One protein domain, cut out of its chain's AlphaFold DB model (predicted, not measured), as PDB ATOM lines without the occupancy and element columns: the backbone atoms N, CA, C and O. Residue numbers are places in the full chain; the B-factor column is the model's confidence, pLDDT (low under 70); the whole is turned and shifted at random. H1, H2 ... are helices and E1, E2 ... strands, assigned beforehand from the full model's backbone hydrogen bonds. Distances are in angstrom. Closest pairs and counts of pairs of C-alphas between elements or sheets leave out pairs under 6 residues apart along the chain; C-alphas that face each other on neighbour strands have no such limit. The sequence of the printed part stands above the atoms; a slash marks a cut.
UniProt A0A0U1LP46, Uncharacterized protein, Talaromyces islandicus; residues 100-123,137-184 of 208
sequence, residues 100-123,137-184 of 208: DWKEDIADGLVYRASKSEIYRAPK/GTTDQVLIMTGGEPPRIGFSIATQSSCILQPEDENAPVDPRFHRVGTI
ATOM      1  N   ASP A 100      80.826 -96.823   4.734       83.75
ATOM      2  CA  ASP A 100      80.554 -95.461   5.227       83.75
ATOM      3  C   ASP A 100      81.684 -94.493   4.808       83.75
ATOM      4  O   ASP A 100      81.455 -93.459   4.183       83.75
ATOM      5  N   TRP A 101      82.948 -94.883   5.029       83.50
ATOM      6  CA  TRP A 101      84.112 -94.097   4.597       83.50
ATOM      7  C   TRP A 101      84.170 -93.898   3.080       83.50
ATOM      8  O   TRP A 101      84.687 -92.888   2.606       83.50
ATOM      9  N   LYS A 102      83.704 -94.866   2.292       85.94
ATOM     10  CA  LYS A 102      83.703 -94.769   0.831       85.94
ATOM     11  C   LYS A 102      82.686 -93.735   0.352       85.94
ATOM     12  O   LYS A 102      82.988 -93.038  -0.619       85.94
ATOM     13  N   GLU A 103      81.543 -93.625   1.023       84.56
ATOM     14  CA  GLU A 103      80.558 -92.565   0.791       84.56
ATOM     15  C   GLU A 103      81.147 -91.195   1.162       84.56
ATOM     16  O   GLU A 103      81.209 -90.313   0.305       84.56
ATOM     17  N   ASP A 104      81.750 -91.058   2.346       84.12
ATOM     18  CA  ASP A 104      82.374 -89.797   2.785       84.12
ATOM     19  C   ASP A 104      83.529 -89.339   1.866       84.12
ATOM     20  O   ASP A 104      83.753 -88.144   1.636       84.12
ATOM     21  N   ILE A 105      84.289 -90.289   1.307       86.12
ATOM     22  CA  ILE A 105      85.336 -90.020   0.307       86.12
ATOM     23  C   ILE A 105      84.726 -89.567  -1.021       86.12
ATOM     24  O   ILE A 105      85.269 -88.654  -1.653       86.12
ATOM     25  N   ALA A 106      83.627 -90.191  -1.457       85.50
ATOM     26  CA  ALA A 106      82.927 -89.803  -2.679       85.50
ATOM     27  C   ALA A 106      82.390 -88.367  -2.573       85.50
ATOM     28  O   ALA A 106      82.544 -87.587  -3.517       85.50
ATOM     29  N   ASP A 107      81.900 -87.996  -1.391       84.69
ATOM     30  CA  ASP A 107      81.454 -86.640  -1.062       84.69
ATOM     31  C   ASP A 107      82.622 -85.657  -0.866       84.69
ATOM     32  O   ASP A 107      82.447 -84.439  -0.868       84.69
ATOM     33  N   GLY A 108      83.857 -86.161  -0.774       82.38
ATOM     34  CA  GLY A 108      85.062 -85.343  -0.678       82.38
ATOM     35  C   GLY A 108      85.358 -84.782   0.700       82.38
ATOM     36  O   GLY A 108      86.156 -83.851   0.795       82.38
ATOM     37  N   LEU A 109      84.756 -85.356   1.734       83.69
ATOM     38  CA  LEU A 109      84.816 -84.886   3.115       83.69
ATOM     39  C   LEU A 109      86.083 -85.357   3.847       83.69
ATOM     40  O   LEU A 109      86.361 -84.919   4.962       83.69
ATOM     41  N   VAL A 110      86.863 -86.251   3.233       85.38
ATOM     42  CA  VAL A 110      87.956 -86.969   3.898       85.38
ATOM     43  C   VAL A 110      89.329 -86.461   3.474       85.38
ATOM     44  O   VAL A 110      89.698 -86.471   2.295       85.38
ATOM     45  N   TYR A 111      90.132 -86.108   4.476       84.94
ATOM     46  CA  TYR A 111      91.515 -85.674   4.324       84.94
ATOM     47  C   TYR A 111      92.465 -86.599   5.095       84.94
ATOM     48  O   TYR A 111      92.164 -87.048   6.202       84.94
ATOM     49  N   ARG A 112      93.632 -86.873   4.506       86.12
ATOM     50  CA  ARG A 112      94.703 -87.711   5.060       86.12
ATOM     51  C   ARG A 112      95.965 -86.880   5.273       86.12
ATOM     52  O   ARG A 112      96.336 -86.085   4.415       86.12
ATOM     53  N   ALA A 113      96.663 -87.134   6.371       84.44
ATOM     54  CA  ALA A 113      97.995 -86.600   6.639       84.44
ATOM     55  C   ALA A 113      98.875 -87.636   7.352       84.44
ATOM     56  O   ALA A 113      98.361 -88.612   7.911       84.44
ATOM     57  N   SER A 114     100.193 -87.424   7.344       81.56
ATOM     58  CA  SER A 114     101.116 -88.242   8.133       81.56
ATOM     59  C   SER A 114     101.175 -87.754   9.583       81.56
ATOM     60  O   SER A 114     101.308 -86.560   9.870       81.56
ATOM     61  N   LYS A 115     101.103 -88.694  10.528       74.62
ATOM     62  CA  LYS A 115     101.221 -88.432  11.963       74.62
ATOM     63  C   LYS A 115     102.602 -87.866  12.292       74.62
ATOM     64  O   LYS A 115     102.681 -86.975  13.134       74.62
ATOM     65  N   SER A 116     103.654 -88.332  11.620       74.81
ATOM     66  CA  SER A 116     105.023 -87.820  11.766       74.81
ATOM     67  C   SER A 116     105.186 -86.361  11.315       74.81
ATOM     68  O   SER A 116     105.972 -85.616  11.899       74.81
ATOM     69  N   GLU A 117     104.401 -85.918  10.331       75.38
ATOM     70  CA  GLU A 117     104.411 -84.532   9.847       75.38
ATOM     71  C   GLU A 117     103.634 -83.591  10.774       75.38
ATOM     72  O   GLU A 117     104.024 -82.436  10.974       75.38
ATOM     73  N   ILE A 118     102.539 -84.077  11.367       71.69
ATOM     74  CA  ILE A 118     101.701 -83.303  12.293       71.69
ATOM     75  C   ILE A 118     102.348 -83.223  13.677       71.69
ATOM     76  O   ILE A 118     102.500 -82.135  14.238       71.69
ATOM     77  N   TYR A 119     102.735 -84.368  14.238       67.38
ATOM     78  CA  TYR A 119     103.255 -84.482  15.593       67.38
ATOM     79  C   TYR A 119     104.779 -84.603  15.561       67.38
ATOM     80  O   TYR A 119     105.338 -85.643  15.238       67.38
ATOM     81  N   ARG A 120     105.463 -83.532  15.980       58.47
ATOM     82  CA  ARG A 120     106.936 -83.435  16.002       58.47
ATOM     83  C   ARG A 120     107.626 -84.444  16.933       58.47
ATOM     84  O   ARG A 120     108.835 -84.627  16.841       58.47
ATOM     85  N   ALA A 121     106.879 -85.058  17.850       59.69
ATOM     86  CA  ALA A 121     107.368 -86.079  18.765       59.69
ATOM     87  C   ALA A 121     106.406 -87.279  18.765       59.69
ATOM     88  O   ALA A 121     105.190 -87.073  18.885       59.69
ATOM     89  N   PRO A 122     106.914 -88.523  18.669       61.47
ATOM     90  CA  PRO A 122     106.085 -89.701  18.846       61.47
ATOM     91  C   PRO A 122     105.476 -89.664  20.248       61.47
ATOM     92  O   PRO A 122     106.193 -89.605  21.248       61.47
ATOM     93  N   LYS A 123     104.142 -89.669  20.330       63.31
ATOM     94  CA  LYS A 123     103.454 -89.786  21.617       63.31
ATOM     95  C   LYS A 123     103.837 -91.145  22.221       63.31
ATOM     96  O   LYS A 123     103.659 -92.146  21.524       63.31
ATOM     97  N   GLY A 137      99.413-101.507  16.631       63.22
ATOM     98  CA  GLY A 137      98.427-100.679  17.345       63.22
ATOM     99  C   GLY A 137      98.394 -99.209  16.907       63.22
ATOM    100  O   GLY A 137      97.480 -98.468  17.256       63.22
ATOM    101  N   THR A 138      99.367 -98.760  16.104       65.25
ATOM    102  CA  THR A 138      99.391 -97.395  15.572       65.25
ATOM    103  C   THR A 138      99.812 -97.375  14.113       65.25
ATOM    104  O   THR A 138     100.710 -98.106  13.704       65.25
ATOM    105  N   THR A 139      99.182 -96.502  13.332       70.56
ATOM    106  CA  THR A 139      99.588 -96.192  11.958       70.56
ATOM    107  C   THR A 139     100.050 -94.747  11.886       70.56
ATOM    108  O   THR A 139      99.601 -93.895  12.655       70.56
ATOM    109  N   ASP A 140     100.953 -94.474  10.951       77.12
ATOM    110  CA  ASP A 140     101.429 -93.123  10.665       77.12
ATOM    111  C   ASP A 140     100.413 -92.297   9.854       77.12
ATOM    112  O   ASP A 140     100.714 -91.199   9.414       77.12
ATOM    113  N   GLN A 141      99.190 -92.791   9.656       80.50
ATOM    114  CA  GLN A 141      98.124 -92.061   8.983       80.50
ATOM    115  C   GLN A 141      97.183 -91.421  10.004       80.50
ATOM    116  O   GLN A 141      96.773 -92.050  10.982       80.50
ATOM    117  N   VAL A 142      96.803 -90.178   9.739       79.88
ATOM    118  CA  VAL A 142      95.713 -89.485  10.419       79.88
ATOM    119  C   VAL A 142      94.662 -89.176   9.366       79.88
ATOM    120  O   VAL A 142      94.961 -88.526   8.363       79.88
ATOM    121  N   LEU A 143      93.449 -89.676   9.582       81.75
ATOM    122  CA  LEU A 143      92.287 -89.386   8.752       81.75
ATOM    123  C   LEU A 143      91.398 -88.416   9.499       81.75
ATOM    124  O   LEU A 143      91.156 -88.603  10.695       81.75
ATOM    125  N   ILE A 144      90.911 -87.403   8.797       80.88
ATOM    126  CA  ILE A 144      89.977 -86.464   9.390       80.88
ATOM    127  C   ILE A 144      88.863 -86.104   8.417       80.88
ATOM    128  O   ILE A 144      89.091 -85.941   7.217       80.88
ATOM    129  N   MET A 145      87.656 -86.011   8.969       78.94
ATOM    130  CA  MET A 145      86.434 -85.651   8.264       78.94
ATOM    131  C   MET A 145      86.148 -84.157   8.456       78.94
ATOM    132  O   MET A 145      86.160 -83.644   9.583       78.94
ATOM    133  N   THR A 146      85.894 -83.454   7.356       79.62
ATOM    134  CA  THR A 146      85.503 -82.038   7.330       79.62
ATOM    135  C   THR A 146      84.180 -81.862   6.586       79.62
ATOM    136  O   THR A 146      83.748 -82.746   5.859       79.62
ATOM    137  N   GLY A 147      83.531 -80.702   6.720       74.44
ATOM    138  CA  GLY A 147      82.304 -80.368   5.978       74.44
ATOM    139  C   GLY A 147      82.513 -80.031   4.491       74.44
ATOM    140  O   GLY A 147      81.725 -79.269   3.944       74.44
ATOM    141  N   GLY A 148      83.592 -80.516   3.865       71.06
ATOM    142  CA  GLY A 148      83.942 -80.278   2.456       71.06
ATOM    143  C   GLY A 148      85.142 -79.349   2.253       71.06
ATOM    144  O   GLY A 148      85.928 -79.544   1.327       71.06
ATOM    145  N   GLU A 149      85.358 -78.402   3.164       78.75
ATOM    146  CA  GLU A 149      86.513 -77.498   3.123       78.75
ATOM    147  C   GLU A 149      87.778 -78.156   3.703       78.75
ATOM    148  O   GLU A 149      87.685 -78.902   4.688       78.75
ATOM    149  N   PRO A 150      88.974 -77.884   3.150       79.88
ATOM    150  CA  PRO A 150      90.212 -78.456   3.658       79.88
ATOM    151  C   PRO A 150      90.556 -77.915   5.062       79.88
ATOM    152  O   PRO A 150      90.195 -76.781   5.400       79.88
ATOM    153  N   PRO A 151      91.252 -78.694   5.913       82.12
ATOM    154  CA  PRO A 151      91.642 -78.246   7.251       82.12
ATOM    155  C   PRO A 151      92.556 -77.014   7.193       82.12
ATOM    156  O   PRO A 151      93.556 -77.012   6.473       82.12
ATOM    157  N   ARG A 152      92.234 -75.965   7.956       83.31
ATOM    158  CA  ARG A 152      93.068 -74.756   8.086       83.31
ATOM    159  C   ARG A 152      93.994 -74.841   9.291       83.31
ATOM    160  O   ARG A 152      93.703 -75.538  10.260       83.31
ATOM    161  N   ILE A 153      95.108 -74.112   9.258       79.31
ATOM    162  CA  ILE A 153      96.065 -74.090  10.375       79.31
ATOM    163  C   ILE A 153      95.362 -73.614  11.658       79.31
ATOM    164  O   ILE A 153      94.732 -72.562  11.668       79.31
ATOM    165  N   GLY A 154      95.501 -74.376  12.749       71.44
ATOM    166  CA  GLY A 154      94.862 -74.071  14.038       71.44
ATOM    167  C   GLY A 154      93.508 -74.751  14.261       71.44
ATOM    168  O   GLY A 154      92.828 -74.437  15.235       71.44
ATOM    169  N   PHE A 155      93.122 -75.688  13.394       74.88
ATOM    170  CA  PHE A 155      91.922 -76.494  13.585       74.88
ATOM    171  C   PHE A 155      91.960 -77.318  14.887       74.88
ATOM    172  O   PHE A 155      93.021 -77.757  15.341       74.88
ATOM    173  N   SER A 156      90.789 -77.563  15.478       67.31
ATOM    174  CA  SER A 156      90.640 -78.417  16.663       67.31
ATOM    175  C   SER A 156      89.704 -79.590  16.379       67.31
ATOM    176  O   SER A 156      88.797 -79.493  15.557       67.31
ATOM    177  N   ILE A 157      89.945 -80.732  17.025       67.19
ATOM    178  CA  ILE A 157      89.076 -81.909  16.905       67.19
ATOM    179  C   ILE A 157      87.962 -81.753  17.935       67.19
ATOM    180  O   ILE A 157      88.246 -81.535  19.116       67.19
ATOM    181  N   ALA A 158      86.706 -81.854  17.500       62.50
ATOM    182  CA  ALA A 158      85.574 -81.762  18.405       62.50
ATOM    183  C   ALA A 158      85.640 -82.886  19.455       62.50
ATOM    184  O   ALA A 158      85.767 -84.063  19.139       62.50
ATOM    185  N   THR A 159      85.522 -82.539  20.736       53.66
ATOM    186  CA  THR A 159      85.666 -83.499  21.848       53.66
ATOM    187  C   THR A 159      84.617 -84.622  21.826       53.66
ATOM    188  O   THR A 159      84.803 -85.651  22.470       53.66
ATOM    189  N   GLN A 160      83.502 -84.423  21.115       52.12
ATOM    190  CA  GLN A 160      82.357 -85.341  21.072       52.12
ATOM    191  C   GLN A 160      82.034 -85.877  19.670       52.12
ATOM    192  O   GLN A 160      81.118 -86.684  19.533       52.12
ATOM    193  N   SER A 161      82.756 -85.456  18.630       54.97
ATOM    194  CA  SER A 161      82.535 -85.927  17.261       54.97
ATOM    195  C   SER A 161      83.854 -86.047  16.505       54.97
ATOM    196  O   SER A 161      84.803 -85.316  16.763       54.97
ATOM    197  N   SER A 162      83.920 -86.952  15.528       58.53
ATOM    198  CA  SER A 162      85.094 -87.128  14.654       58.53
ATOM    199  C   SER A 162      85.289 -85.979  13.647       58.53
ATOM    200  O   SER A 162      85.999 -86.138  12.656       58.53
ATOM    201  N   CYS A 163      84.649 -84.832  13.886       60.47
ATOM    202  CA  CYS A 163      84.641 -83.679  13.003       60.47
ATOM    203  C   CYS A 163      85.669 -82.640  13.453       60.47
ATOM    204  O   CYS A 163      85.924 -82.444  14.646       60.47
ATOM    205  N   ILE A 164      86.224 -81.925  12.481       69.88
ATOM    206  CA  ILE A 164      87.091 -80.776  12.735       69.88
ATOM    207  C   ILE A 164      86.260 -79.510  12.934       69.88
ATOM    208  O   ILE A 164      85.391 -79.194  12.122       69.88
ATOM    209  N   LEU A 165      86.601 -78.744  13.967       69.88
ATOM    210  CA  LEU A 165      86.237 -77.340  14.095       69.88
ATOM    211  C   LEU A 165      87.335 -76.491  13.449       69.88
ATOM    212  O   LEU A 165      88.489 -76.495  13.892       69.88
ATOM    213  N   GLN A 166      86.966 -75.792  12.377       75.38
ATOM    214  CA  GLN A 166      87.829 -74.806  11.733       75.38
ATOM    215  C   GLN A 166      88.092 -73.635  12.703       75.38
ATOM    216  O   GLN A 166      87.249 -73.358  13.561       75.38
ATOM    217  N   PRO A 167      89.254 -72.966  12.613       73.94
ATOM    218  CA  PRO A 167      89.552 -71.797  13.437       73.94
ATOM    219  C   PRO A 167      88.539 -70.664  13.192       73.94
ATOM    220  O   PRO A 167      88.017 -70.531  12.089       73.94
ATOM    221  N   GLU A 168      88.296 -69.826  14.207       67.56
ATOM    222  CA  GLU A 168      87.408 -68.649  14.092       67.56
ATOM    223  C   GLU A 168      87.911 -67.623  13.058       67.56
ATOM    224  O   GLU A 168      87.129 -66.837  12.529       67.56
ATOM    225  N   ASP A 169      89.213 -67.638  12.752       74.31
ATOM    226  CA  ASP A 169      89.809 -66.816  11.701       74.31
ATOM    227  C   ASP A 169      89.547 -67.420  10.311       74.31
ATOM    228  O   ASP A 169      90.218 -68.353   9.860       74.31
ATOM    229  N   GLU A 170      88.576 -66.841   9.607       68.25
ATOM    230  CA  GLU A 170      88.155 -67.246   8.262       68.25
ATOM    231  C   GLU A 170      89.258 -67.057   7.195       68.25
ATOM    232  O   GLU A 170      89.215 -67.683   6.132       68.25
ATOM    233  N   ASN A 171      90.296 -66.257   7.483       73.50
ATOM    234  CA  ASN A 171      91.449 -66.046   6.601       73.50
ATOM    235  C   ASN A 171      92.633 -66.978   6.900       73.50
ATOM    236  O   ASN A 171      93.662 -66.886   6.225       73.50
ATOM    237  N   ALA A 172      92.512 -67.889   7.872       75.81
ATOM    238  CA  ALA A 172      93.575 -68.839   8.174       75.81
ATOM    239  C   ALA A 172      93.920 -69.684   6.926       75.81
ATOM    240  O   ALA A 172      93.010 -70.221   6.280       75.81
ATOM    241  N   PRO A 173      95.210 -69.819   6.562       81.75
ATOM    242  CA  PRO A 173      95.610 -70.581   5.387       81.75
ATOM    243  C   PRO A 173      95.311 -72.075   5.566       81.75
ATOM    244  O   PRO A 173      95.310 -72.605   6.681       81.75
ATOM    245  N   VAL A 174      95.080 -72.754   4.444       82.44
ATOM    246  CA  VAL A 174      94.909 -74.212   4.393       82.44
ATOM    247  C   VAL A 174      96.203 -74.898   4.830       82.44
ATOM    248  O   VAL A 174      97.288 -74.487   4.415       82.44
ATOM    249  N   ASP A 175      96.101 -75.938   5.661       81.19
ATOM    250  CA  ASP A 175      97.258 -76.727   6.078       81.19
ATOM    251  C   ASP A 175      97.712 -77.642   4.921       81.19
ATOM    252  O   ASP A 175      96.977 -78.559   4.539       81.19
ATOM    253  N   PRO A 176      98.917 -77.438   4.353       81.25
ATOM    254  CA  PRO A 176      99.392 -78.208   3.203       81.25
ATOM    255  C   PRO A 176      99.698 -79.677   3.528       81.25
ATOM    256  O   PRO A 176      99.944 -80.460   2.616       81.25
ATOM    257  N   ARG A 177      99.717 -80.069   4.809       82.31
ATOM    258  CA  ARG A 177      99.980 -81.456   5.231       82.31
ATOM    259  C   ARG A 177      98.794 -82.379   4.948       82.31
ATOM    260  O   ARG A 177      98.961 -83.595   4.841       82.31
ATOM    261  N   PHE A 178      97.594 -81.814   4.826       83.31
ATOM    262  CA  PHE A 178      96.367 -82.561   4.587       83.31
ATOM    263  C   PHE A 178      96.065 -82.676   3.100       83.31
ATOM    264  O   PHE A 178      95.869 -81.691   2.394       83.31
ATOM    265  N   HIS A 179      95.964 -83.915   2.640       85.94
ATOM    266  CA  HIS A 179      95.672 -84.253   1.259       85.94
ATOM    267  C   HIS A 179      94.276 -84.862   1.178       85.94
ATOM    268  O   HIS A 179      93.936 -85.756   1.956       85.94
ATOM    269  N   ARG A 180      93.455 -84.397   0.233       84.19
ATOM    270  CA  ARG A 180      92.124 -84.972   0.011       84.19
ATOM    271  C   ARG A 180      92.257 -86.411  -0.480       84.19
ATOM    272  O   ARG A 180      92.995 -86.688  -1.428       84.19
ATOM    273  N   VAL A 181      91.519 -87.321   0.141       85.44
ATOM    274  CA  VAL A 181      91.467 -88.719  -0.286       85.44
ATOM    275  C   VAL A 181      90.494 -88.828  -1.455       85.44
ATOM    276  O   VAL A 181      89.331 -88.473  -1.328       85.44
ATOM    277  N   GLY A 182      90.970 -89.299  -2.609       81.19
ATOM    278  CA  GLY A 182      90.124 -89.502  -3.794       81.19
ATOM    279  C   GLY A 182      89.596 -90.929  -3.950       81.19
ATOM    280  O   GLY A 182      88.739 -91.194  -4.788       81.19
ATOM    281  N   THR A 183      90.140 -91.896  -3.210       84.06
ATOM    282  CA  THR A 183      89.737 -93.306  -3.302       84.06
ATOM    283  C   THR A 183      90.052 -94.023  -1.997       84.06
ATOM    284  O   THR A 183      91.120 -93.818  -1.428       84.06
ATOM    285  N   ILE A 184      89.178 -94.945  -1.586       84.00
ATOM    286  CA  ILE A 184      89.344 -95.792  -0.390       84.00
ATOM    287  C   ILE A 184      90.682 -96.556  -0.361       84.00
ATOM    288  O   ILE A 184      91.255 -96.771   0.696       84.00
TER     289      ILE A 184
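What this domain is: This is residues 100 to 123 and 137 to 184 of the 208 residues of an uncharacterized protein of Talaromyces islandicus (UniProt A0A0U1LP46). With little regular structure, the domain is a ribbon of two antiparallel strands, E1 and E2, with short helices H1 and H2 near its opposite ends; a long looping stretch, residues 146 to 184, comes back to pair briefly with E1. The 72 printed residues include H1, E1, H2, E2 in that order, class mixed, with only 21 in named elements. It is compact, radius of gyration of the C-alphas 12.4 A, spanning 33 by 28 by 25 A.

How they stand to each other: The closest C-alphas of H1, residues 100 to 106, and E1, residues 110 to 114, are Asp 104 and Val 110, 6.4 A apart. E1 and E2, residues 141 to 145, are antiparallel at 154 degrees; N 111 and O 144 are within hydrogen-bond range, 2.9 A. H2, residues 115 to 118, is apart from H1. Every O i to N i+4 pair in H1 is within range; H2 is too short for one.

Where its parts are: H1 measures 10.0 A from C-alpha 100 (80.554, -95.461, 5.227), E1 13.9 A, H2 5.2 A, and E2 13.4 A to C-alpha 145 (86.434, -85.651, 8.264).

The domain as a whole: The printed part has a cut between residues 123 and 137, in the link from H2 to E2, with 13 residues not printed; C-alphas 123 and 137 are 12.7 A apart across it. Low-confidence residues include 156 to 165.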